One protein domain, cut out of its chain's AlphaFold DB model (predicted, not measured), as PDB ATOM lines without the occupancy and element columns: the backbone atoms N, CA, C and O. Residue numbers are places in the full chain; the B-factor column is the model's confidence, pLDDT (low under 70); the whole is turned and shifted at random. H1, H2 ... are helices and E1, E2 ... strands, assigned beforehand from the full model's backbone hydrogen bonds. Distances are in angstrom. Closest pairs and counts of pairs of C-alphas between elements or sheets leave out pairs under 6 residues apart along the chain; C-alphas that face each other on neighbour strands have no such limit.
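What this domain is: This is residues 4 to 177 of the 338 residues of the protein "Universal stress protein" of Actinobacteria bacterium (UniProt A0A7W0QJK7). Picture a loose frame of long helices: H4 and H5 run side by side in opposite directions, with the small hairpin E1 E2 at one end of the pair, while H3 and H6 branch off separately near the other. H1 and H3 meet as a V, with little H2 where they come together, and residues 4 to 22 of H1 stick out. You have 174 printed residues with six named helices and two named strands, which follow along the chain as H1 H2 H3 H4 E1 E2 H5 H6; the two strands are antiparallel and the class is mostly helix. The radius of gyration of the C-alphas is 19.6 A, loose, and the spans are 54 by 46 by 34 A.

How they stand to each other: Start on H1, residues 4 to 36; its residues 31 to 36 touch H2, residues 42 to 45, closest at the C-alphas of Tyr 32 and Ala 45, 4.7 A. Its residues 24 to 31 touch H3, residues 55 to 76, closest at C-alphas Thr 28 and Ala 57, 5.8 A, at a steep tilt of 52 degrees, opposite ways. H2 and H3 only just touch, with 3 pairs of C-alphas within 8 A; the closest are Phe 44 and Ala 57, 5.9 A. H3 then touches H4, residues 80 to 108, closest at C-alphas Ala 76 and Phe 82, 6.7 A. Strands E1, residues 121 to 124, and E2, residues 127 to 130, form an antiparallel hairpin, with N 122 to O 129 at 2.8 A and N 127 to O 124 at 3.0 A, both within hydrogen-bond range. H5, residues 131 to 150, touches H4 at a shallow tilt of 32 degrees, opposite ways, closest at C-alphas Thr 96 and Ala 137, 4.8 A. H6, residues 152 to 175, touches H5 only at the corner, closest at C-alphas Leu 148 and Arg 155, 4.4 A. It also touches H4, closest at C-alphas Ile 86 and Ala 154, 5.3 A, but H6 is apart from H1 and H3. Every O i to N i+4 pair is within hydrogen-bond range in H3 and H4, against 27 of 29 in H1, 15 of 16 in H5 and 18 of 20 in H6; H2 is too short for one.

Where its parts are: Find C-alpha 4 at (-43.235, -4.746, -71.523), where H1 begins its 48.1 A. H2 covers 5.3 A, H3 30.5 A, H4 41.8 A, E1 9.5 A, E2 9.8 A, H5 28.3 A and H6 34.5 A, ending at C-alpha 175, (-58.361, 12.394, -19.594).

The domain as a whole: The C-alphas farthest apart are Leu 4 and Arg 177, 59.9 A. The printed part has no cut; the long link is H4 to E1, residues 109 to 120. Look for low confidence at residues 46 to 53, under 70.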
ATOM      1  N   LEU A   4     -43.793  -5.745 -72.431       93.19
ATOM      2  CA  LEU A   4     -43.235  -4.746 -71.523       93.19
ATOM      3  C   LEU A   4     -44.310  -4.017 -70.699       93.19
ATOM      4  O   LEU A   4     -44.128  -3.824 -69.502       93.19
ATOM      5  N   ARG A   5     -45.450  -3.642 -71.299       94.44
ATOM      6  CA  ARG A   5     -46.542  -2.962 -70.576       94.44
ATOM      7  C   ARG A   5     -47.160  -3.874 -69.523       94.44
ATOM      8  O   ARG A   5     -47.440  -3.424 -68.417       94.44
ATOM      9  N   VAL A   6     -47.337  -5.153 -69.858       94.12
ATOM     10  CA  VAL A   6     -47.853  -6.159 -68.920       94.12
ATOM     11  C   VAL A   6     -46.858  -6.384 -67.782       94.12
ATOM     12  O   VAL A   6     -47.247  -6.342 -66.619       94.12
ATOM     13  N   ALA A   7     -45.570  -6.539 -68.099       94.94
ATOM     14  CA  ALA A   7     -44.524  -6.726 -67.098       94.94
ATOM     15  C   ALA A   7     -44.409  -5.532 -66.134       94.94
ATOM     16  O   ALA A   7     -44.339  -5.734 -64.923       94.94
ATOM     17  N   VAL A   8     -44.444  -4.295 -66.649       96.00
ATOM     18  CA  VAL A   8     -44.415  -3.066 -65.834       96.00
ATOM     19  C   VAL A   8     -45.681  -2.922 -64.987       96.00
ATOM     20  O   VAL A   8     -45.598  -2.543 -63.821       96.00
ATOM     21  N   GLY A   9     -46.853  -3.256 -65.535       95.50
ATOM     22  CA  GLY A   9     -48.110  -3.216 -64.785       95.50
ATOM     23  C   GLY A   9     -48.121  -4.196 -63.609       95.50
ATOM     24  O   GLY A   9     -48.459  -3.817 -62.488       95.50
ATOM     25  N   ILE A  10     -47.696  -5.442 -63.844       96.12
ATOM     26  CA  ILE A  10     -47.631  -6.479 -62.804       96.12
ATOM     27  C   ILE A  10     -46.593  -6.118 -61.738       96.12
ATOM     28  O   ILE A  10     -46.886  -6.202 -60.546       96.12
ATOM     29  N   SER A  11     -45.393  -5.687 -62.139       96.62
ATOM     30  CA  SER A  11     -44.346  -5.323 -61.177       96.62
ATOM     31  C   SER A  11     -44.744  -4.113 -60.330       96.62
ATOM     32  O   SER A  11     -44.571  -4.145 -59.113       96.62
ATOM     33  N   GLY A  12     -45.358  -3.091 -60.936       95.75
ATOM     34  CA  GLY A  12     -45.891  -1.935 -60.219       95.75
ATOM     35  C   GLY A  12     -46.942  -2.327 -59.179       95.75
ATOM     36  O   GLY A  12     -46.854  -1.900 -58.029       95.75
ATOM     37  N   ALA A  13     -47.888  -3.199 -59.544       95.62
ATOM     38  CA  ALA A  13     -48.903  -3.692 -58.616       95.62
ATOM     39  C   ALA A  13     -48.285  -4.447 -57.426       95.62
ATOM     40  O   ALA A  13     -48.631  -4.176 -56.277       95.62
ATOM     41  N   LEU A  14     -47.326  -5.345 -57.679       96.31
ATOM     42  CA  LEU A  14     -46.640  -6.097 -56.623       96.31
ATOM     43  C   LEU A  14     -45.859  -5.181 -55.667       96.31
ATOM     44  O   LEU A  14     -45.936  -5.356 -54.450       96.31
ATOM     45  N   ILE A  15     -45.154  -4.176 -56.198       96.25
ATOM     46  CA  ILE A  15     -44.413  -3.196 -55.389       96.25
ATOM     47  C   ILE A  15     -45.370  -2.392 -54.500       96.25
ATOM     48  O   ILE A  15     -45.092  -2.208 -53.314       96.25
ATOM     49  N   LEU A  16     -46.510  -1.949 -55.037       93.75
ATOM     50  CA  LEU A  16     -47.507  -1.198 -54.268       93.75
ATOM     51  C   LEU A  16     -48.129  -2.041 -53.146       93.75
ATOM     52  O   LEU A  16     -48.294  -1.541 -52.033       93.75
ATOM     53  N   VAL A  17     -48.403  -3.328 -53.388       94.12
ATOM     54  CA  VAL A  17     -48.896  -4.257 -52.353       94.12
ATOM     55  C   VAL A  17     -47.857  -4.460 -51.243       94.12
ATOM     56  O   VAL A  17     -48.193  -4.419 -50.055       94.12
ATOM     57  N   ALA A  18     -46.583  -4.627 -51.602       93.12
ATOM     58  CA  ALA A  18     -45.499  -4.746 -50.629       93.12
ATOM     59  C   ALA A  18     -45.329  -3.460 -49.790       93.12
ATOM     60  O   ALA A  18     -45.201  -3.521 -48.562       93.12
ATOM     61  N   ALA A  19     -45.396  -2.289 -50.432       92.06
ATOM     62  CA  ALA A  19     -45.332  -0.989 -49.767       92.06
ATOM     63  C   ALA A  19     -46.511  -0.774 -48.801       92.06
ATOM     64  O   ALA A  19     -46.311  -0.331 -47.664       92.06
ATOM     65  N   ALA A  20     -47.727  -1.149 -49.208       90.06
ATOM     66  CA  ALA A  20     -48.912  -1.097 -48.354       90.06
ATOM     67  C   ALA A  20     -48.759  -2.003 -47.120       90.06
ATOM     68  O   ALA A  20     -48.985  -1.560 -45.995       90.06
ATOM     69  N   THR A  21     -48.283  -3.236 -47.309       88.75
ATOM     70  CA  THR A  21     -48.073  -4.202 -46.214       88.75
ATOM     71  C   THR A  21     -47.045  -3.688 -45.201       88.75
ATOM     72  O   THR A  21     -47.254  -3.754 -43.987       88.75
ATOM     73  N   THR A  22     -45.955  -3.095 -45.694       88.94
ATOM     74  CA  THR A  22     -44.919  -2.477 -44.850       88.94
ATOM     75  C   THR A  22     -45.479  -1.297 -44.057       88.94
ATOM     76  O   THR A  22     -45.191  -1.151 -42.870       88.94
ATOM     77  N   SER A  23     -46.338  -0.491 -44.683       88.88
ATOM     78  CA  SER A  23     -46.987   0.655 -44.040       88.88
ATOM     79  C   SER A  23     -47.937   0.228 -42.915       88.88
ATOM     80  O   SER A  23     -47.918   0.828 -41.841       88.88
ATOM     81  N   VAL A  24     -48.707  -0.853 -43.111       85.38
ATOM     82  CA  VAL A  24     -49.592  -1.429 -42.076       85.38
ATOM     83  C   VAL A  24     -48.787  -1.969 -40.883       85.38
ATOM     84  O   VAL A  24     -49.152  -1.757 -39.727       85.38
ATOM     85  N   SER A  25     -47.643  -2.609 -41.133       82.38
ATOM     86  CA  SER A  25     -46.732  -3.029 -40.057       82.38
ATOM     87  C   SER A  25     -46.116  -1.829 -39.320       82.38
ATOM     88  O   SER A  25     -46.025  -1.815 -38.093       82.38
ATOM     89  N   GLY A  26     -45.744  -0.774 -40.050       84.62
ATOM     90  CA  GLY A  26     -45.172   0.443 -39.473       84.62
ATOM     91  C   GLY A  26     -46.145   1.193 -38.560       84.62
ATOM     92  O   GLY A  26     -45.778   1.556 -37.441       84.62
ATOM     93  N   ILE A  27     -47.393   1.396 -39.000       86.94
ATOM     94  CA  ILE A  27     -48.370   2.184 -38.234       86.94
ATOM     95  C   ILE A  27     -48.717   1.534 -36.894       86.94
ATOM     96  O   ILE A  27     -48.793   2.241 -35.895       86.94
ATOM     97  N   THR A  28     -48.831   0.206 -36.840       83.31
ATOM     98  CA  THR A  28     -49.169  -0.520 -35.604       83.31
ATOM     99  C   THR A  28     -48.080  -0.386 -34.536       83.31
ATOM    100  O   THR A  28     -48.384  -0.147 -33.365       83.31
ATOM    101  N   ARG A  29     -46.804  -0.441 -34.941       81.69
ATOM    102  CA  ARG A  29     -45.649  -0.194 -34.058       81.69
ATOM    103  C   ARG A  29     -45.613   1.246 -33.552       81.69
ATOM    104  O   ARG A  29     -45.352   1.478 -32.371       81.69
ATOM    105  N   LEU A  30     -45.893   2.212 -34.428       86.88
ATOM    106  CA  LEU A  30     -45.937   3.629 -34.064       86.88
ATOM    107  C   LEU A  30     -47.073   3.920 -33.081       86.88
ATOM    108  O   LEU A  30     -46.834   4.559 -32.060       86.88
ATOM    109  N   THR A  31     -48.286   3.421 -33.331       87.69
ATOM    110  CA  THR A  31     -49.422   3.615 -32.419       87.69
ATOM    111  C   THR A  31     -49.184   2.964 -31.063       87.69
ATOM    112  O   THR A  31     -49.485   3.586 -30.048       87.69
ATOM    113  N   TYR A  32     -48.581   1.770 -31.031       82.94
ATOM    114  CA  TYR A  32     -48.189   1.107 -29.787       82.94
ATOM    115  C   TYR A  32     -47.190   1.959 -28.991       82.94
ATOM    116  O   TYR A  32     -47.407   2.242 -27.812       82.94
ATOM    117  N   SER A  33     -46.129   2.440 -29.650       83.31
ATOM    118  CA  SER A  33     -45.109   3.288 -29.020       83.31
ATOM    119  C   SER A  33     -45.694   4.609 -28.502       83.31
ATOM    120  O   SER A  33     -45.434   5.000 -27.362       83.31
ATOM    121  N   LEU A  34     -46.541   5.273 -29.295       88.62
ATOM    122  CA  LEU A  34     -47.215   6.516 -28.911       88.62
ATOM    123  C   LEU A  34     -48.177   6.312 -27.732       88.62
ATOM    124  O   LEU A  34     -48.226   7.149 -26.831       88.62
ATOM    125  N   ALA A  35     -48.920   5.206 -27.703       86.06
ATOM    126  CA  ALA A  35     -49.802   4.863 -26.592       86.06
ATOM    127  C   ALA A  35     -49.017   4.570 -25.304       86.06
ATOM    128  O   ALA A  35     -49.396   5.051 -24.234       86.06
ATOM    129  N   GLY A  36     -47.881   3.871 -25.413       80.06
ATOM    130  CA  GLY A  36     -46.956   3.640 -24.299       80.06
ATOM    131  C   GLY A  36     -46.457   4.941 -23.658       80.06
ATOM    132  O   GLY A  36     -46.447   5.060 -22.436       80.06
ATOM    133  N   HIS A  37     -46.150   5.957 -24.471       83.88
ATOM    134  CA  HIS A  37     -45.704   7.285 -24.017       83.88
ATOM    135  C   HIS A  37     -46.856   8.263 -23.704       83.88
ATOM    136  O   HIS A  37     -46.650   9.474 -23.564       83.88
ATOM    137  N   GLY A  38     -48.098   7.775 -23.614       84.25
ATOM    138  CA  GLY A  38     -49.264   8.593 -23.266       84.25
ATOM    139  C   GLY A  38     -49.617   9.670 -24.300       84.25
ATOM    140  O   GLY A  38     -50.190  10.696 -23.936       84.25
ATOM    141  N   ALA A  39     -49.249   9.473 -25.569       88.94
ATOM    142  CA  ALA A  39     -49.676  10.319 -26.685       88.94
ATOM    143  C   ALA A  39     -50.990   9.834 -27.329       88.94
ATOM    144  O   ALA A  39     -51.691  10.629 -27.951       88.94
ATOM    145  N   LEU A  40     -51.340   8.556 -27.148       90.19
ATOM    146  CA  LEU A  40     -52.601   7.939 -27.579       90.19
ATOM    147  C   LEU A  40     -53.292   7.202 -26.412       90.19
ATOM    148  O   LEU A  40     -52.651   6.953 -25.384       90.19
ATOM    149  N   PRO A  41     -54.591   6.857 -26.539       86.38
ATOM    150  CA  PRO A  41     -55.300   6.028 -25.562       86.38
ATOM    151  C   PRO A  41     -54.605   4.677 -25.312       86.38
ATOM    152  O   PRO A  41     -53.943   4.132 -26.198       86.38
ATOM    153  N   ARG A  42     -54.748   4.116 -24.103       79.06
ATOM    154  CA  ARG A  42     -54.023   2.896 -23.678       79.06
ATOM    155  C   ARG A  42     -54.469   1.638 -24.423       79.06
ATOM    156  O   ARG A  42     -53.756   0.643 -24.428       79.06
ATOM    157  N   GLU A  43     -55.636   1.675 -25.047       79.75
ATOM    158  CA  GLU A  43     -56.206   0.605 -25.860       79.75
ATOM    159  C   GLU A  43     -55.274   0.244 -27.023       79.75
ATOM    160  O   GLU A  43     -55.066  -0.933 -27.290       79.75
ATOM    161  N   PHE A  44     -54.604   1.235 -27.620       79.06
ATOM    162  CA  PHE A  44     -53.629   1.029 -28.697       79.06
ATOM    163  C   PHE A  44     -52.324   0.356 -28.241       79.06
ATOM    164  O   PHE A  44     -51.551  -0.109 -29.077       79.06
ATOM    165  N   ALA A  45     -52.064   0.297 -26.931       70.75
ATOM    166  CA  ALA A  45     -50.938  -0.442 -26.361       70.75
ATOM    167  C   ALA A  45     -51.294  -1.909 -26.044       70.75
ATOM    168  O   ALA A  45     -50.445  -2.658 -25.565       70.75
ATOM    169  N   ARG A  46     -52.540  -2.350 -26.282       68.94
ATOM    170  CA  ARG A  46     -52.933  -3.747 -26.062       68.94
ATOM    171  C   ARG A  46     -52.488  -4.597 -27.245       68.94
ATOM    172  O   ARG A  46     -52.911  -4.376 -28.375       68.94
ATOM    173  N   LEU A  47     -51.638  -5.580 -26.972       68.56
ATOM    174  CA  LEU A  47     -51.211  -6.561 -27.965       68.56
ATOM    175  C   LEU A  47     -52.106  -7.795 -27.888       68.56
ATOM    176  O   LEU A  47     -52.360  -8.330 -26.804       68.56
ATOM    177  N   GLU A  48     -52.570  -8.268 -29.041       60.91
ATOM    178  CA  GLU A  48     -53.305  -9.522 -29.114       60.91
ATOM    179  C   GLU A  48     -52.344 -10.717 -28.966       60.91
ATOM    180  O   GLU A  48     -51.259 -10.737 -29.554       60.91
ATOM    181  N   ARG A  49     -52.742 -11.740 -28.192       46.12
ATOM    182  CA  ARG A  49     -51.865 -12.858 -27.777       46.12
ATOM    183  C   ARG A  49     -51.251 -13.655 -28.933       46.12
ATOM    184  O   ARG A  49     -50.235 -14.308 -28.726       46.12
ATOM    185  N   ARG A  50     -51.884 -13.656 -30.111       48.94
ATOM    186  CA  ARG A  50     -51.482 -14.489 -31.255       48.94
ATOM    187  C   ARG A  50     -50.698 -13.720 -32.316       48.94
ATOM    188  O   ARG A  50     -49.769 -14.278 -32.886       48.94
ATOM    189  N   ALA A  51     -51.081 -12.474 -32.589       56.59
ATOM    190  CA  ALA A  51     -50.500 -11.681 -33.667       56.59
ATOM    191  C   ALA A  51     -49.436 -10.678 -33.191       56.59
ATOM    192  O   ALA A  51     -48.710 -10.160 -34.031       56.59
ATOM    193  N   LEU A  52     -49.329 -10.399 -31.878       61.22
ATOM    194  CA  LEU A  52     -48.469  -9.336 -31.322       61.22
ATOM    195  C   LEU A  52     -48.712  -7.969 -31.994       61.22
ATOM    196  O   LEU A  52     -47.806  -7.147 -32.125       61.22
ATOM    197  N   VAL A  53     -49.954  -7.727 -32.419       64.94
ATOM    198  CA  VAL A  53     -50.419  -6.481 -33.039       64.94
ATOM    199  C   VAL A  53     -51.695  -6.025 -32.323       64.94
ATOM    200  O   VAL A  53     -52.454  -6.859 -31.828       64.94
ATOM    201  N   SER A  54     -51.923  -4.709 -32.229       72.12
ATOM    202  CA  SER A  54     -53.190  -4.147 -31.735       72.12
ATOM    203  C   SER A  54     -54.248  -4.197 -32.839       72.12
ATOM    204  O   SER A  54     -54.105  -3.552 -33.883       72.12
ATOM    205  N   SER A  55     -55.322  -4.950 -32.605       78.12
ATOM    206  CA  SER A  55     -56.459  -5.058 -33.527       78.12
ATOM    207  C   SER A  55     -57.166  -3.708 -33.702       78.12
ATOM    208  O   SER A  55     -57.568  -3.352 -34.809       78.12
ATOM    209  N   GLU A  56     -57.244  -2.904 -32.640       82.31
ATOM    210  CA  GLU A  56     -57.794  -1.548 -32.656       82.31
ATOM    211  C   GLU A  56     -56.981  -0.620 -33.564       82.31
ATOM    212  O   GLU A  56     -57.555   0.132 -34.355       82.31
ATOM    213  N   ALA A  57     -55.646  -0.706 -33.508       83.62
ATOM    214  CA  ALA A  57     -54.767   0.063 -34.384       83.62
ATOM    215  C   ALA A  57     -54.981  -0.288 -35.864       83.62
ATOM    216  O   ALA A  57     -55.060   0.618 -36.694       83.62
ATOM    217  N   ILE A  58     -55.122  -1.580 -36.196       86.25
ATOM    218  CA  ILE A  58     -55.395  -2.026 -37.572       86.25
ATOM    219  C   ILE A  58     -56.749  -1.501 -38.049       86.25
ATOM    220  O   ILE A  58     -56.824  -0.932 -39.135       86.25
ATOM    221  N   LEU A  59     -57.811  -1.681 -37.260       88.44
ATOM    222  CA  LEU A  59     -59.163  -1.271 -37.649       88.44
ATOM    223  C   LEU A  59     -59.245   0.237 -37.894       88.44
ATOM    224  O   LEU A  59     -59.830   0.672 -38.885       88.44
ATOM    225  N   ILE A  60     -58.614   1.034 -37.031       88.00
ATOM    226  CA  ILE A  60     -58.589   2.491 -37.175       88.00
ATOM    227  C   ILE A  60     -57.722   2.905 -38.363       88.00
ATOM    228  O   ILE A  60     -58.148   3.744 -39.153       88.00
ATOM    229  N   ALA A  61     -56.548   2.296 -38.551       88.31
ATOM    230  CA  ALA A  61     -55.704   2.561 -39.715       88.31
ATOM    231  C   ALA A  61     -56.420   2.223 -41.033       88.31
ATOM    232  O   ALA A  61     -56.400   3.025 -41.965       88.31
ATOM    233  N   ALA A  62     -57.094   1.071 -41.099       91.00
ATOM    234  CA  ALA A  62     -57.882   0.655 -42.255       91.00
ATOM    235  C   ALA A  62     -59.059   1.608 -42.502       91.00
ATOM    236  O   ALA A  62     -59.260   2.047 -43.632       91.00
ATOM    237  N   GLY A  63     -59.789   1.988 -41.449       93.56
ATOM    238  CA  GLY A  63     -60.882   2.956 -41.534       93.56
ATOM    239  C   GLY A  63     -60.424   4.323 -42.044       93.56
ATOM    240  O   GLY A  63     -61.062   4.891 -42.928       93.56
ATOM    241  N   LEU A  64     -59.288   4.830 -41.555       91.19
ATOM    242  CA  LEU A  64     -58.693   6.081 -42.035       91.19
ATOM    243  C   LEU A  64     -58.227   5.976 -43.492       91.19
ATOM    244  O   LEU A  64     -58.464   6.901 -44.265       91.19
ATOM    245  N   ALA A  65     -57.605   4.862 -43.885       91.62
ATOM    246  CA  ALA A  65     -57.173   4.642 -45.264       91.62
ATOM    247  C   ALA A  65     -58.367   4.600 -46.232       91.62
ATOM    248  O   ALA A  65     -58.364   5.303 -47.241       91.62
ATOM    249  N   ILE A  66     -59.416   3.842 -45.894       93.44
ATOM    250  CA  ILE A  66     -60.664   3.785 -46.669       93.44
ATOM    251  C   ILE A  66     -61.309   5.174 -46.730       93.44
ATOM    252  O   ILE A  66     -61.684   5.628 -47.809       93.44
ATOM    253  N   GLY A  67     -61.388   5.879 -45.598       92.75
ATOM    254  CA  GLY A  67     -61.941   7.230 -45.528       92.75
ATOM    255  C   GLY A  67     -61.194   8.227 -46.414       92.75
ATOM    256  O   GLY A  67     -61.830   9.009 -47.116       92.75
ATOM    257  N   LEU A  68     -59.859   8.171 -46.446       90.50
ATOM    258  CA  LEU A  68     -59.034   9.010 -47.321       90.50
ATOM    259  C   LEU A  68     -59.228   8.677 -48.805       90.50
ATOM    260  O   LEU A  68     -59.286   9.596 -49.621       90.50
ATOM    261  N   ILE A  69     -59.369   7.397 -49.161       92.00
ATOM    262  CA  ILE A  69     -59.665   6.976 -50.540       92.00
ATOM    263  C   ILE A  69     -61.029   7.521 -50.978       92.00
ATOM    264  O   ILE A  69     -61.121   8.181 -52.010       92.00
ATOM    265  N   VAL A  70     -62.070   7.328 -50.163       93.50
ATOM    266  CA  VAL A  70     -63.422   7.835 -50.451       93.50
ATOM    267  C   VAL A  70     -63.434   9.364 -50.527       93.50
ATOM    268  O   VAL A  70     -64.025   9.932 -51.441       93.50
ATOM    269  N   ALA A  71     -62.748  10.049 -49.611       88.56
ATOM    270  CA  ALA A  71     -62.633  11.503 -49.645       88.56
ATOM    271  C   ALA A  71     -61.916  11.992 -50.914       88.56
ATOM    272  O   ALA A  71     -62.301  13.011 -51.480       88.56
ATOM    273  N   THR A  72     -60.907  11.266 -51.391       90.56
ATOM    274  CA  THR A  72     -60.205  11.610 -52.636       90.56
ATOM    275  C   THR A  72     -61.120  11.463 -53.847       90.56
ATOM    276  O   THR A  72     -61.132  12.339 -54.708       90.56
ATOM    277  N   GLU A  73     -61.943  10.417 -53.889       92.19
ATOM    278  CA  GLU A  73     -62.939  10.245 -54.951       92.19
ATOM    279  C   GLU A  73     -63.943  11.409 -54.969       92.19
ATOM    280  O   GLU A  73     -64.168  12.034 -56.001       92.19
ATOM    281  N   VAL A  74     -64.487  11.763 -53.802       90.75
ATOM    282  CA  VAL A  74     -65.543  12.780 -53.677       90.75
ATOM    283  C   VAL A  74     -65.025  14.207 -53.877       90.75
ATOM    284  O   VAL A  74     -65.669  15.007 -54.552       90.75
ATOM    285  N   PHE A  75     -63.885  14.556 -53.275       85.25
ATOM    286  CA  PHE A  75     -63.393  15.939 -53.226       85.25
ATOM    287  C   PHE A  75     -62.306  16.249 -54.258       85.25
ATOM    288  O   PHE A  75     -62.069  17.423 -54.542       85.25
ATOM    289  N   ALA A  76     -61.640  15.231 -54.805       85.94
ATOM    290  CA  ALA A  76     -60.537  15.386 -55.754       85.94
ATOM    291  C   ALA A  76     -60.739  14.593 -57.059       85.94
ATOM    292  O   ALA A  76     -59.807  14.489 -57.853       85.94
ATOM    293  N   GLY A  77     -61.935  14.033 -57.290       89.50
ATOM    294  CA  GLY A  77     -62.258  13.296 -58.517       89.50
ATOM    295  C   GLY A  77     -61.382  12.063 -58.740       89.50
ATOM    296  O   GLY A  77     -61.100  11.718 -59.885       89.50
ATOM    297  N   GLY A  78     -60.883  11.459 -57.658       88.12
ATOM    298  CA  GLY A  78     -60.025  10.278 -57.716       88.12
ATOM    299  C   GLY A  78     -58.561  10.569 -58.070       88.12
ATOM    300  O   GLY A  78     -57.807   9.629 -58.317       88.12
ATOM    301  N   ASP A  79     -58.126  11.838 -58.087       89.00
ATOM    302  CA  ASP A  79     -56.739  12.191 -58.413       89.00
ATOM    303  C   ASP A  79     -55.750  11.683 -57.337       89.00
ATOM    304  O   ASP A  79     -55.737  12.195 -56.208       89.00
ATOM    305  N   PRO A  80     -54.857  10.722 -57.655       87.94
ATOM    306  CA  PRO A  80     -53.876  10.217 -56.698       87.94
ATOM    307  C   PRO A  80     -52.867  11.288 -56.254       87.94
ATOM    308  O   PRO A  80     -52.270  11.151 -55.180       87.94
ATOM    309  N   ALA A  81     -52.686  12.373 -57.019       88.81
ATOM    310  CA  ALA A  81     -51.820  13.480 -56.623       88.81
ATOM    311  C   ALA A  81     -52.319  14.175 -55.344       88.81
ATOM    312  O   ALA A  81     -51.511  14.681 -54.560       88.81
ATOM    313  N   PHE A  82     -53.629  14.140 -55.074       88.50
ATOM    314  CA  PHE A  82     -54.208  14.660 -53.837       88.50
ATOM    315  C   PHE A  82     -53.671  13.917 -52.604       88.50
ATOM    316  O   PHE A  82     -53.164  14.549 -51.671       88.50
ATOM    317  N   LEU A  83     -53.707  12.578 -52.630       90.50
ATOM    318  CA  LEU A  83     -53.167  11.722 -51.568       90.50
ATOM    319  C   LEU A  83     -51.646  11.860 -51.453       90.50
ATOM    320  O   LEU A  83     -51.120  11.966 -50.342       90.50
ATOM    321  N   ALA A  84     -50.942  11.915 -52.586       90.81
ATOM    322  CA  ALA A  84     -49.491  12.089 -52.619       90.81
ATOM    323  C   ALA A  84     -49.049  13.408 -51.963       90.81
ATOM    324  O   ALA A  84     -48.045  13.436 -51.245       90.81
ATOM    325  N   ALA A  85     -49.805  14.491 -52.151       90.38
ATOM    326  CA  ALA A  85     -49.525  15.779 -51.529       90.38
ATOM    327  C   ALA A  85     -49.757  15.760 -50.006       90.38
ATOM    328  O   ALA A  85     -48.930  16.293 -49.262       90.38
ATOM    329  N   ILE A  86     -50.815  15.096 -49.518       90.62
ATOM    330  CA  ILE A  86     -51.062  14.921 -48.072       90.62
ATOM    331  C   ILE A  86     -49.962  14.060 -47.435       90.62
ATOM    332  O   ILE A  86     -49.425  14.407 -46.381       90.62
ATOM    333  N   TYR A  87     -49.581  12.963 -48.095       91.94
ATOM    334  CA  TYR A  87     -48.469  12.119 -47.667       91.94
ATOM    335  C   TYR A  87     -47.154  12.909 -47.599       91.94
ATOM    336  O   TYR A  87     -46.472  12.892 -46.573       91.94
ATOM    337  N   SER A  88     -46.831  13.663 -48.655       92.94
ATOM    338  CA  SER A  88     -45.620  14.489 -48.714       92.94
ATOM    339  C   SER A  88     -45.588  15.525 -47.595       92.94
ATOM    340  O   SER A  88     -44.554  15.698 -46.950       92.94
ATOM    341  N   PHE A  89     -46.725  16.165 -47.304       94.25
ATOM    342  CA  PHE A  89     -46.850  17.091 -46.182       94.25
ATOM    343  C   PHE A  89     -46.445  16.430 -44.853       94.25
ATOM    344  O   PHE A  89     -45.615  16.980 -44.126       94.25
ATOM    345  N   GLY A  90     -46.989  15.244 -44.555       92.62
ATOM    346  CA  GLY A  90     -46.706  14.509 -43.317       92.62
ATOM    347  C   GLY A  90     -45.257  14.021 -43.213       92.62
ATOM    348  O   GLY A  90     -44.622  14.157 -42.166       92.62
ATOM    349  N   VAL A  91     -44.699  13.500 -44.306       94.38
ATOM    350  CA  VAL A  91     -43.312  13.006 -44.336       94.38
ATOM    351  C   VAL A  91     -42.305  14.140 -44.163       94.38
ATOM    352  O   VAL A  91     -41.365  14.012 -43.379       94.38
ATOM    353  N   LEU A  92     -42.500  15.268 -44.850       95.81
ATOM    354  CA  LEU A  92     -41.560  16.386 -44.795       95.81
ATOM    355  C   LEU A  92     -41.507  17.026 -43.404       95.81
ATOM    356  O   LEU A  92     -40.412  17.314 -42.912       95.81
ATOM    357  N   ILE A  93     -42.653  17.195 -42.732       95.25
ATOM    358  CA  ILE A  93     -42.663  17.716 -41.358       95.25
ATOM    359  C   ILE A  93     -42.018  16.726 -40.377       95.25
ATOM    360  O   ILE A  93     -41.246  17.143 -39.513       95.25
ATOM    361  N   ALA A  94     -42.248  15.418 -40.546       94.75
ATOM    362  CA  ALA A  94     -41.634  14.384 -39.715       94.75
ATOM    363  C   ALA A  94     -40.106  14.330 -39.889       94.75
ATOM    364  O   ALA A  94     -39.378  14.283 -38.896       94.75
ATOM    365  N   PHE A  95     -39.598  14.402 -41.124       96.19
ATOM    366  CA  PHE A  95     -38.156  14.449 -41.387       96.19
ATOM    367  C   PHE A  95     -37.504  15.725 -40.862       96.19
ATOM    368  O   PHE A  95     -36.444  15.643 -40.235       96.19
ATOM    369  N   THR A  96     -38.164  16.872 -41.028       97.56
ATOM    370  CA  THR A  96     -37.705  18.136 -40.438       97.56
ATOM    371  C   THR A  96     -37.587  17.992 -38.916       97.56
ATOM    372  O   THR A  96     -36.541  18.289 -38.335       97.56
ATOM    373  N   ALA A  97     -38.631  17.476 -38.257       96.88
ATOM    374  CA  ALA A  97     -38.657  17.285 -36.810       96.88
ATOM    375  C   ALA A  97     -37.580  16.299 -36.327       96.88
ATOM    376  O   ALA A  97     -36.893  16.584 -35.347       96.88
ATOM    377  N   ALA A  98     -37.379  15.179 -37.027       95.69
ATOM    378  CA  ALA A  98     -36.352  14.193 -36.693       95.69
ATOM    379  C   ALA A  98     -34.935  14.789 -36.771       95.69
ATOM    380  O   ALA A  98     -34.122  14.607 -35.863       95.69
ATOM    381  N   GLN A  99     -34.641  15.559 -37.819       96.19
ATOM    382  CA  GLN A  99     -33.339  16.208 -37.984       96.19
ATOM    383  C   GLN A  99     -33.110  17.298 -36.928       96.19
ATOM    384  O   GLN A  99     -32.027  17.367 -36.336       96.19
ATOM    385  N   LEU A 100     -34.136  18.095 -36.614       96.75
ATOM    386  CA  LEU A 100     -34.084  19.067 -35.519       96.75
ATOM    387  C   LEU A 100     -33.902  18.393 -34.153       96.75
ATOM    388  O   LEU A 100     -33.150  18.905 -33.323       96.75
ATOM    389  N   ALA A 101     -34.533  17.240 -33.920       94.56
ATOM    390  CA  ALA A 101     -34.359  16.465 -32.695       94.56
ATOM    391  C   ALA A 101     -32.908  15.995 -32.535       94.56
ATOM    392  O   ALA A 101     -32.333  16.162 -31.460       94.56
ATOM    393  N   VAL A 102     -32.275  15.509 -33.611       92.25
ATOM    394  CA  VAL A 102     -30.847  15.146 -33.608       92.25
ATOM    395  C   VAL A 102     -29.974  16.356 -33.273       92.25
ATOM    396  O   VAL A 102     -29.107  16.252 -32.405       92.25
ATOM    397  N   ILE A 103     -30.204  17.510 -33.908       93.19
ATOM    398  CA  ILE A 103     -29.454  18.745 -33.615       93.19
ATOM    399  C   ILE A 103     -29.633  19.141 -32.142       93.19
ATOM    400  O   ILE A 103     -28.654  19.402 -31.444       93.19
ATOM    401  N   ARG A 104     -30.872  19.136 -31.638       94.19
ATOM    402  CA  ARG A 104     -31.193  19.507 -30.255       94.19
ATOM    403  C   ARG A 104     -30.552  18.563 -29.237       94.19
ATOM    404  O   ARG A 104     -30.006  19.051 -28.249       94.19
ATOM    405  N   LEU A 105     -30.566  17.253 -29.484       91.56
ATOM    406  CA  LEU A 105     -29.900  16.246 -28.646       91.56
ATOM    407  C   LEU A 105     -28.383  16.453 -28.596       91.56
ATOM    408  O   LEU A 105     -27.776  16.304 -27.540       91.56
ATOM    409  N   ARG A 106     -27.757  16.840 -29.716       90.25
ATOM    410  CA  ARG A 106     -26.311  17.126 -29.767       90.25
ATOM    411  C   ARG A 106     -25.915  18.337 -28.929       90.25
ATOM    412  O   ARG A 106     -24.818  18.335 -28.384       90.25
ATOM    413  N   VAL A 107     -26.799  19.331 -28.830       90.94
ATOM    414  CA  VAL A 107     -26.580  20.544 -28.028       90.94
ATOM    415  C   VAL A 107     -26.910  20.322 -26.553       90.94
ATOM    416  O   VAL A 107     -26.171  20.788 -25.693       90.94
ATOM    417  N   ARG A 108     -28.021  19.641 -26.239       90.56
ATOM    418  CA  ARG A 108     -28.466  19.459 -24.846       90.56
ATOM    419  C   ARG A 108     -27.694  18.387 -24.096       90.56
ATOM    420  O   ARG A 108     -27.431  18.564 -22.914       90.56
ATOM    421  N   GLU A 109     -27.331  17.305 -24.772       89.31
ATOM    422  CA  GLU A 109     -26.702  16.148 -24.142       89.31
ATOM    423  C   GLU A 109     -25.449  15.729 -24.931       89.31
ATOM    424  O   GLU A 109     -25.401  14.672 -25.571       89.31
ATOM    425  N   PRO A 110     -24.404  16.579 -24.963       84.38
ATOM    426  CA  PRO A 110     -23.221  16.344 -25.787       84.38
ATOM    427  C   PRO A 110     -22.447  15.084 -25.374       84.38
ATOM    428  O   PRO A 110     -21.881  14.429 -26.254       84.38
ATOM    429  N   SER A 111     -22.480  14.723 -24.087       83.50
ATOM    430  CA  SER A 111     -21.747  13.608 -23.469       83.50
ATOM    431  C   SER A 111     -22.398  12.231 -23.619       83.50
ATOM    432  O   SER A 111     -21.758  11.246 -23.259       83.50
ATOM    433  N   LEU A 112     -23.618  12.124 -24.165       83.88
ATOM    434  CA  LEU A 112     -24.257  10.823 -24.392       83.88
ATOM    435  C   LEU A 112     -23.349   9.890 -25.207       83.88
ATOM    436  O   LEU A 112     -22.802  10.289 -26.247       83.88
ATOM    437  N   ALA A 113     -23.244   8.636 -24.756       80.31
ATOM    438  CA  ALA A 113     -22.607   7.560 -25.502       80.31
ATOM    439  C   ALA A 113     -23.345   7.340 -26.828       80.31
ATOM    440  O   ALA A 113     -24.573   7.280 -26.886       80.31
ATOM    441  N   ARG A 114     -22.592   7.282 -27.928       81.50
ATOM    442  CA  ARG A 114     -23.148   7.192 -29.283       81.50
ATOM    443  C   ARG A 114     -22.355   6.173 -30.089       81.50
ATOM    444  O   ARG A 114     -21.273   6.532 -30.563       81.50
ATOM    445  N   PRO A 115     -22.893   4.954 -30.270       82.25
ATOM    446  CA  PRO A 115     -22.250   3.905 -31.061       82.25
ATOM    447  C   PRO A 115     -21.993   4.343 -32.507       82.25
ATOM    448  O   PRO A 115     -20.949   4.049 -33.078       82.25
ATOM    449  N   PHE A 116     -22.918   5.126 -33.076       85.62
ATOM    450  CA  PHE A 116     -22.804   5.671 -34.425       85.62
ATOM    451  C   PHE A 116     -22.788   7.208 -34.443       85.62
ATOM    452  O   PHE A 116     -23.521   7.888 -33.713       85.62
ATOM    453  N   ARG A 117     -21.962   7.788 -35.324       79.88
ATOM    454  CA  ARG A 117     -21.902   9.233 -35.589       79.88
ATOM    455  C   ARG A 117     -21.996   9.489 -37.093       79.88
ATOM    456  O   ARG A 117     -21.113   9.081 -37.839       79.88
ATOM    457  N   ALA A 118     -23.032  10.216 -37.512       79.50
ATOM    458  CA  ALA A 118     -23.245  10.620 -38.900       79.50
ATOM    459  C   ALA A 118     -22.228  11.692 -39.323       79.50
ATOM    460  O   ALA A 118     -22.481  12.884 -39.180       79.50
ATOM    461  N   ARG A 119     -21.058  11.258 -39.798       83.12
ATOM    462  CA  ARG A 119     -20.016  12.133 -40.347       83.12
ATOM    463  C   ARG A 119     -20.405  12.581 -41.765       83.12
ATOM    464  O   ARG A 119     -21.011  11.785 -42.480       83.12
ATOM    465  N   PRO A 120     -20.034  13.798 -42.203       88.62
ATOM    466  CA  PRO A 120     -19.197  14.797 -41.521       88.62
ATOM    467  C   PRO A 120     -19.937  15.650 -40.466       88.62
ATOM    468  O   PRO A 120     -21.127  15.936 -40.598       88.62
ATOM    469  N   ASN A 121     -19.205  16.091 -39.432       90.19
ATOM    470  CA  ASN A 121     -19.695  16.966 -38.354       90.19
ATOM    471  C   ASN A 121     -18.972  18.321 -38.375       90.19
ATOM    472  O   ASN A 121     -17.781  18.370 -38.676       90.19
ATOM    473  N   ILE A 122     -19.655  19.389 -37.957       91.12
ATOM    474  CA  ILE A 122     -19.049  20.697 -37.664       91.12
ATOM    475  C   ILE A 122     -19.135  21.011 -36.174       91.12
ATOM    476  O   ILE A 122     -20.103  20.654 -35.501       91.12
ATOM    477  N   ARG A 123     -18.122  21.697 -35.643       88.50
ATOM    478  CA  ARG A 123     -18.101  22.125 -34.244       88.50
ATOM    479  C   ARG A 123     -18.665  23.538 -34.134       88.50
ATOM    480  O   ARG A 123     -18.061  24.482 -34.628       88.50
ATOM    481  N   VAL A 124     -19.809  23.682 -33.470       85.00
ATOM    482  CA  VAL A 124     -20.479  24.971 -33.246       85.00
ATOM    483  C   VAL A 124     -20.770  25.112 -31.756       85.00
ATOM    484  O   VAL A 124     -21.403  24.238 -31.169       85.00
ATOM    485  N   ARG A 125     -20.300  26.203 -31.131       79.94
ATOM    486  CA  ARG A 125     -20.514  26.505 -29.696       79.94
ATOM    487  C   ARG A 125     -20.209  25.318 -28.760       79.94
ATOM    488  O   ARG A 125     -20.978  25.012 -27.858       79.94
ATOM    489  N   GLY A 126     -19.106  24.611 -29.013       79.44
ATOM    490  CA  GLY A 126     -18.670  23.463 -28.204       79.44
ATOM    491  C   GLY A 126     -19.403  22.141 -28.474       79.44
ATOM    492  O   GLY A 126     -19.004  21.121 -27.924       79.44
ATOM    493  N   SER A 127     -20.416  22.118 -29.347       84.06
ATOM    494  CA  SER A 127     -21.153  20.904 -29.731       84.06
ATOM    495  C   SER A 127     -20.778  20.434 -31.139       84.06
ATOM    496  O   SER A 127     -20.597  21.247 -32.048       84.06
ATOM    497  N   GLU A 128     -20.672  19.119 -31.341       87.88
ATOM    498  CA  GLU A 128     -20.460  18.518 -32.667       87.88
ATOM    499  C   GLU A 128     -21.807  18.255 -33.346       87.88
ATOM    500  O   GLU A 128     -22.538  17.333 -32.972       87.88
ATOM    501  N   LEU A 129     -22.137  19.071 -34.346       90.38
ATOM    502  CA  LEU A 129     -23.395  19.005 -35.082       90.38
ATOM    503  C   LEU A 129     -23.202  18.281 -36.425       90.38
ATOM    504  O   LEU A 129     -22.273  18.617 -37.163       90.38
ATOM    505  N   PRO A 130     -24.063  17.310 -36.775       92.50
ATOM    506  CA  PRO A 130     -23.963  16.598 -38.045       92.50
ATOM    507  C   PRO A 130     -24.397  17.490 -39.213       92.50
ATOM    508  O   PRO A 130     -25.520  18.004 -39.224       92.50
ATOM    509  N   ILE A 131     -23.531  17.629 -40.223       93.19
ATOM    510  CA  ILE A 131     -23.814  18.415 -41.436       93.19
ATOM    511  C   ILE A 131     -25.086  17.925 -42.145       93.19
ATOM    512  O   ILE A 131     -25.906  18.775 -42.501       93.19
ATOM    513  N   PRO A 132     -25.335  16.602 -42.296       93.62
ATOM    514  CA  PRO A 132     -26.553  16.129 -42.950       93.62
ATOM    515  C   PRO A 132     -27.841  16.633 -42.294       93.62
ATOM    516  O   PRO A 132     -28.788  16.960 -43.000       93.62
ATOM    517  N   ALA A 133     -27.888  16.755 -40.963       93.69
ATOM    518  CA  ALA A 133     -29.069  17.288 -40.282       93.69
ATOM    519  C   ALA A 133     -29.166  18.814 -40.421       93.69
ATOM    520  O   ALA A 133     -30.261  19.338 -40.601       93.69
ATOM    521  N   LEU A 134     -28.031  19.521 -40.366       94.00
ATOM    522  CA  LEU A 134     -27.981  20.980 -40.505       94.00
ATOM    523  C   LEU A 134     -28.405  21.470 -41.889       94.00
ATOM    524  O   LEU A 134     -29.007  22.531 -41.988       94.00
ATOM    525  N   VAL A 135     -28.088  20.712 -42.938       95.19
ATOM    526  CA  VAL A 135     -28.509  21.007 -44.314       95.19
ATOM    527  C   VAL A 135     -29.887  20.407 -44.599       95.19
ATOM    528  O   VAL A 135     -30.733  21.052 -45.208       95.19
ATOM    529  N   GLY A 136     -30.143  19.189 -44.118       95.62
ATOM    530  CA  GLY A 136     -31.403  18.491 -44.342       95.62
ATOM    531  C   GLY A 136     -32.605  19.207 -43.733       95.62
ATOM    532  O   GLY A 136     -33.623  19.336 -44.409       95.62
ATOM    533  N   ALA A 137     -32.493  19.709 -42.498       96.25
ATOM    534  CA  ALA A 137     -33.618  20.330 -41.798       96.25
ATOM    535  C   ALA A 137     -34.156  21.575 -42.529       96.25
ATOM    536  O   ALA A 137     -35.359  21.630 -42.777       96.25
ATOM    537  N   PRO A 138     -33.326  22.558 -42.940       97.50
ATOM    538  CA  PRO A 138     -33.822  23.705 -43.694       97.50
ATOM    539  C   PRO A 138     -34.312  23.322 -45.093       97.50
ATOM    540  O   PRO A 138     -35.291  23.902 -45.547       97.50
ATOM    541  N   LEU A 139     -33.691  22.346 -45.769       97.38
ATOM    542  CA  LEU A 139     -34.153  21.903 -47.089       97.38
ATOM    543  C   LEU A 139     -35.524  21.224 -47.016       97.38
ATOM    544  O   LEU A 139     -36.428  21.588 -47.760       97.38
ATOM    545  N   THR A 140     -35.701  20.267 -46.104       97.25
ATOM    546  CA  THR A 140     -36.983  19.570 -45.917       97.25
ATOM    547  C   THR A 140     -38.078  20.532 -45.468       97.25
ATOM    548  O   THR A 140     -39.188  20.475 -45.997       97.25
ATOM    549  N   PHE A 141     -37.751  21.489 -44.595       97.69
ATOM    550  CA  PHE A 141     -38.668  22.556 -44.208       97.69
ATOM    551  C   PHE A 141     -39.026  23.483 -45.379       97.69
ATOM    552  O   PHE A 141     -40.195  23.806 -45.569       97.69
ATOM    553  N   ALA A 142     -38.055  23.883 -46.205       97.50
ATOM    554  CA  ALA A 142     -38.307  24.719 -47.377       97.50
ATOM    555  C   ALA A 142     -39.204  24.011 -48.401       97.50
ATOM    556  O   ALA A 142     -40.131  24.621 -48.927       97.50
ATOM    557  N   VAL A 143     -38.985  22.713 -48.641       96.12
ATOM    558  CA  VAL A 143     -39.858  21.904 -49.507       96.12
ATOM    559  C   VAL A 143     -41.254  21.761 -48.895       96.12
ATOM    560  O   VAL A 143     -42.241  21.813 -49.622       96.12
ATOM    561  N   TRP A 144     -41.372  21.648 -47.570       96.12
ATOM    562  CA  TRP A 144     -42.671  21.630 -46.891       96.12
ATOM    563  C   TRP A 144     -43.433  22.953 -47.061       96.12
ATOM    564  O   TRP A 144     -44.620  22.947 -47.383       96.12
ATOM    565  N   VAL A 145     -42.743  24.094 -46.934       95.94
ATOM    566  CA  VAL A 145     -43.311  25.421 -47.225       95.94
ATOM    567  C   VAL A 145     -43.705  25.535 -48.696       95.94
ATOM    568  O   VAL A 145     -44.793  26.017 -49.003       95.94
ATOM    569  N   LEU A 146     -42.866  25.051 -49.614       94.50
ATOM    570  CA  LEU A 146     -43.198  25.030 -51.034       94.50
ATOM    571  C   LEU A 146     -44.461  24.200 -51.283       94.50
ATOM    572  O   LEU A 146     -45.353  24.680 -51.972       94.50
ATOM    573  N   ALA A 147     -44.593  23.027 -50.658       91.88
ATOM    574  CA  ALA A 147     -45.777  22.181 -50.778       91.88
ATOM    575  C   ALA A 147     -47.059  22.885 -50.295       91.88
ATOM    576  O   ALA A 147     -48.098  22.763 -50.942       91.88
ATOM    577  N   LEU A 148     -46.992  23.670 -49.211       93.31
ATOM    578  CA  LEU A 148     -48.106  24.510 -48.743       93.31
ATOM    579  C   LEU A 148     -48.508  25.586 -49.765       93.31
ATOM    580  O   LEU A 148     -49.684  25.952 -49.873       93.31
ATOM    581  N   VAL A 149     -47.538  26.120 -50.505       94.25
ATOM    582  CA  VAL A 149     -47.777  27.146 -51.524       94.25
ATOM    583  C   VAL A 149     -48.285  26.521 -52.823       94.25
ATOM    584  O   VAL A 149     -49.222  27.058 -53.409       94.25
ATOM    585  N   THR A 150     -47.737  25.390 -53.265       91.50
ATOM    586  CA  THR A 150     -48.033  24.807 -54.582       91.50
ATOM    587  C   THR A 150     -49.244  23.879 -54.591       91.50
ATOM    588  O   THR A 150     -49.921  23.801 -55.613       91.50
ATOM    589  N   HIS A 151     -49.558  23.199 -53.483       89.25
ATOM    590  CA  HIS A 151     -50.640  22.213 -53.426       89.25
ATOM    591  C   HIS A 151     -51.743  22.627 -52.449       89.25
ATOM    592  O   HIS A 151     -51.522  22.796 -51.248       89.25
ATOM    593  N   SER A 152     -52.974  22.743 -52.956       86.31
ATOM    594  CA  SER A 152     -54.157  23.102 -52.162       86.31
ATOM    595  C   SER A 152     -54.465  22.077 -51.065       86.31
ATOM    596  O   SER A 152     -54.817  22.456 -49.949       86.31
ATOM    597  N   SER A 153     -54.279  20.786 -51.345       84.81
ATOM    598  CA  SER A 153     -54.476  19.707 -50.374       84.81
ATOM    599  C   SER A 153     -53.504  19.811 -49.200       84.81
ATOM    600  O   SER A 153     -53.935  19.801 -48.048       84.81
ATOM    601  N   ALA A 154     -52.212  20.012 -49.469       86.44
ATOM    602  CA  ALA A 154     -51.211  20.242 -48.432       86.44
ATOM    603  C   ALA A 154     -51.527  21.503 -47.614       86.44
ATOM    604  O   ALA A 154     -51.376  21.481 -46.397       86.44
ATOM    605  N   ARG A 155     -52.018  22.572 -48.257       91.25
ATOM    606  CA  ARG A 155     -52.342  23.849 -47.601       91.25
ATOM    607  C   ARG A 155     -53.455  23.753 -46.561       91.25
ATOM    608  O   ARG A 155     -53.361  24.408 -45.529       91.25
ATOM    609  N   TYR A 156     -54.505  22.984 -46.839       89.75
ATOM    610  CA  TYR A 156     -55.684  22.931 -45.970       89.75
ATOM    611  C   TYR A 156     -55.778  21.622 -45.190       89.75
ATOM    612  O   TYR A 156     -55.891  21.636 -43.965       89.75
ATOM    613  N   VAL A 157     -55.686  20.484 -45.883       89.81
ATOM    614  CA  VAL A 157     -55.857  19.160 -45.269       89.81
ATOM    615  C   VAL A 157     -54.689  18.842 -44.340       89.81
ATOM    616  O   VAL A 157     -54.908  18.315 -43.255       89.81
ATOM    617  N   GLY A 158     -53.463  19.220 -44.717       90.38
ATOM    618  CA  GLY A 158     -52.270  19.013 -43.894       90.38
ATOM    619  C   GLY A 158     -52.377  19.654 -42.499       90.38
ATOM    620  O   GLY A 158     -52.330  18.938 -41.494       90.38
ATOM    621  N   PRO A 159     -52.561  20.985 -42.396       92.25
ATOM    622  CA  PRO A 159     -52.750  21.660 -41.115       92.25
ATOM    623  C   PRO A 159     -53.968  21.169 -40.330       92.25
ATOM    624  O   PRO A 159     -53.867  21.005 -39.116       92.25
ATOM    625  N   LEU A 160     -55.091  20.887 -41.002       93.06
ATOM    626  CA  LEU A 160     -56.279  20.326 -40.352       93.06
ATOM    627  C   LEU A 160     -55.969  18.972 -39.697       93.06
ATOM    628  O   LEU A 160     -56.364  18.726 -38.559       93.06
ATOM    629  N   TRP A 161     -55.214  18.119 -40.387       91.31
ATOM    630  CA  TRP A 161     -54.795  16.820 -39.876       91.31
ATOM    631  C   TRP A 161     -53.868  16.938 -38.660       91.31
ATOM    632  O   TRP A 161     -54.059  16.242 -37.663       91.31
ATOM    633  N   LEU A 162     -52.896  17.859 -38.697       92.69
ATOM    634  CA  LEU A 162     -52.039  18.142 -37.538       92.69
ATOM    635  C   LEU A 162     -52.843  18.671 -36.349       92.69
ATOM    636  O   LEU A 162     -52.602  18.249 -35.219       92.69
ATOM    637  N   ALA A 163     -53.806  19.561 -36.594       95.31
ATOM    638  CA  ALA A 163     -54.685  20.082 -35.555       95.31
ATOM    639  C   ALA A 163     -55.542  18.971 -34.930       95.31
ATOM    640  O   ALA A 163     -55.657  18.909 -33.707       95.31
ATOM    641  N   ALA A 164     -56.079  18.053 -35.741       93.62
ATOM    642  CA  ALA A 164     -56.814  16.889 -35.254       93.62
ATOM    643  C   ALA A 164     -55.929  15.976 -34.386       93.62
ATOM    644  O   ALA A 164     -56.322  15.613 -33.277       93.62
ATOM    645  N   GLY A 165     -54.708  15.667 -34.836       92.38
ATOM    646  CA  GLY A 165     -53.745  14.876 -34.062       92.38
ATOM    647  C   GLY A 165     -53.356  15.538 -32.736       92.38
ATOM    648  O   GLY A 165     -53.327  14.878 -31.697       92.38
ATOM    649  N   LEU A 166     -53.127  16.856 -32.745       94.25
ATOM    650  CA  LEU A 166     -52.865  17.627 -31.528       94.25
ATOM    651  C   LEU A 166     -54.080  17.634 -30.589       94.25
ATOM    652  O   LEU A 166     -53.916  17.500 -29.379       94.25
ATOM    653  N   GLY A 167     -55.294  17.736 -31.134       95.56
ATOM    654  CA  GLY A 167     -56.540  17.634 -30.377       95.56
ATOM    655  C   GLY A 167     -56.675  16.288 -29.664       95.56
ATOM    656  O   GLY A 167     -56.947  16.259 -28.465       95.56
ATOM    657  N   VAL A 168     -56.397  15.180 -30.363       93.12
ATOM    658  CA  VAL A 168     -56.358  13.834 -29.765       93.12
ATOM    659  C   VAL A 168     -55.309  13.763 -28.656       93.12
ATOM    660  O   VAL A 168     -55.625  13.322 -27.553       93.12
ATOM    661  N   PHE A 169     -54.091  14.250 -28.904       93.81
ATOM    662  CA  PHE A 169     -53.022  14.274 -27.902       93.81
ATOM    663  C   PHE A 169     -53.440  15.029 -26.630       93.81
ATOM    664  O   PHE A 169     -53.288  14.518 -25.518       93.81
ATOM    665  N   VAL A 170     -54.010  16.228 -26.781       94.56
ATOM    666  CA  VAL A 170     -54.473  17.048 -25.653       94.56
ATOM    667  C   VAL A 170     -55.614  16.356 -24.908       94.56
ATOM    668  O   VAL A 170     -55.583  16.299 -23.679       94.56
ATOM    669  N   ALA A 171     -56.587  15.781 -25.618       94.12
ATOM    670  CA  ALA A 171     -57.701  15.057 -25.007       94.12
ATOM    671  C   ALA A 171     -57.219  13.843 -24.192       94.12
ATOM    672  O   ALA A 171     -57.645  13.641 -23.053       94.12
ATOM    673  N   VAL A 172     -56.274  13.064 -24.726       91.94
ATOM    674  CA  VAL A 172     -55.653  11.930 -24.020       91.94
ATOM    675  C   VAL A 172     -54.911  12.400 -22.769       91.94
ATOM    676  O   VAL A 172     -55.060  11.814 -21.698       91.94
ATOM    677  N   ARG A 173     -54.141  13.488 -22.862       90.62
ATOM    678  CA  ARG A 173     -53.409  14.042 -21.713       90.62
ATOM    679  C   ARG A 173     -54.345  14.538 -20.611       90.62
ATOM    680  O   ARG A 173     -54.113  14.235 -19.440       90.62
ATOM    681  N   GLN A 174     -55.426  15.226 -20.977       89.62
ATOM    682  CA  GLN A 174     -56.431  15.707 -20.027       89.62
ATOM    683  C   GLN A 174     -57.190  14.559 -19.355       89.62
ATOM    684  O   GLN A 174     -57.318  14.540 -18.132       89.62
ATOM    685  N   THR A 175     -57.647  13.570 -20.129       88.38
ATOM    686  CA  THR A 175     -58.361  12.394 -19.594       88.38
ATOM    687  C   THR A 175     -57.490  11.556 -18.659       88.38
ATOM    688  O   THR A 175     -57.983  11.049 -17.654       88.38
ATOM    689  N   GLN A 176     -56.182  11.472 -18.919       85.81
ATOM    690  CA  GLN A 176     -55.218  10.806 -18.037       85.81
ATOM    691  C   GLN A 176     -54.737  11.681 -16.866       85.81
ATOM    692  O   GLN A 176     -53.943  11.202 -16.057       85.81
ATOM    693  N   ARG A 177     -55.204  12.937 -16.757       85.00
ATOM    694  CA  ARG A 177     -54.777  13.936 -15.757       85.00
ATOM    695  C   ARG A 177     -53.255  14.132 -15.698       85.00
ATOM    696  O   ARG A 177     -52.687  14.263 -14.618       85.00
TER     697      ARG A 177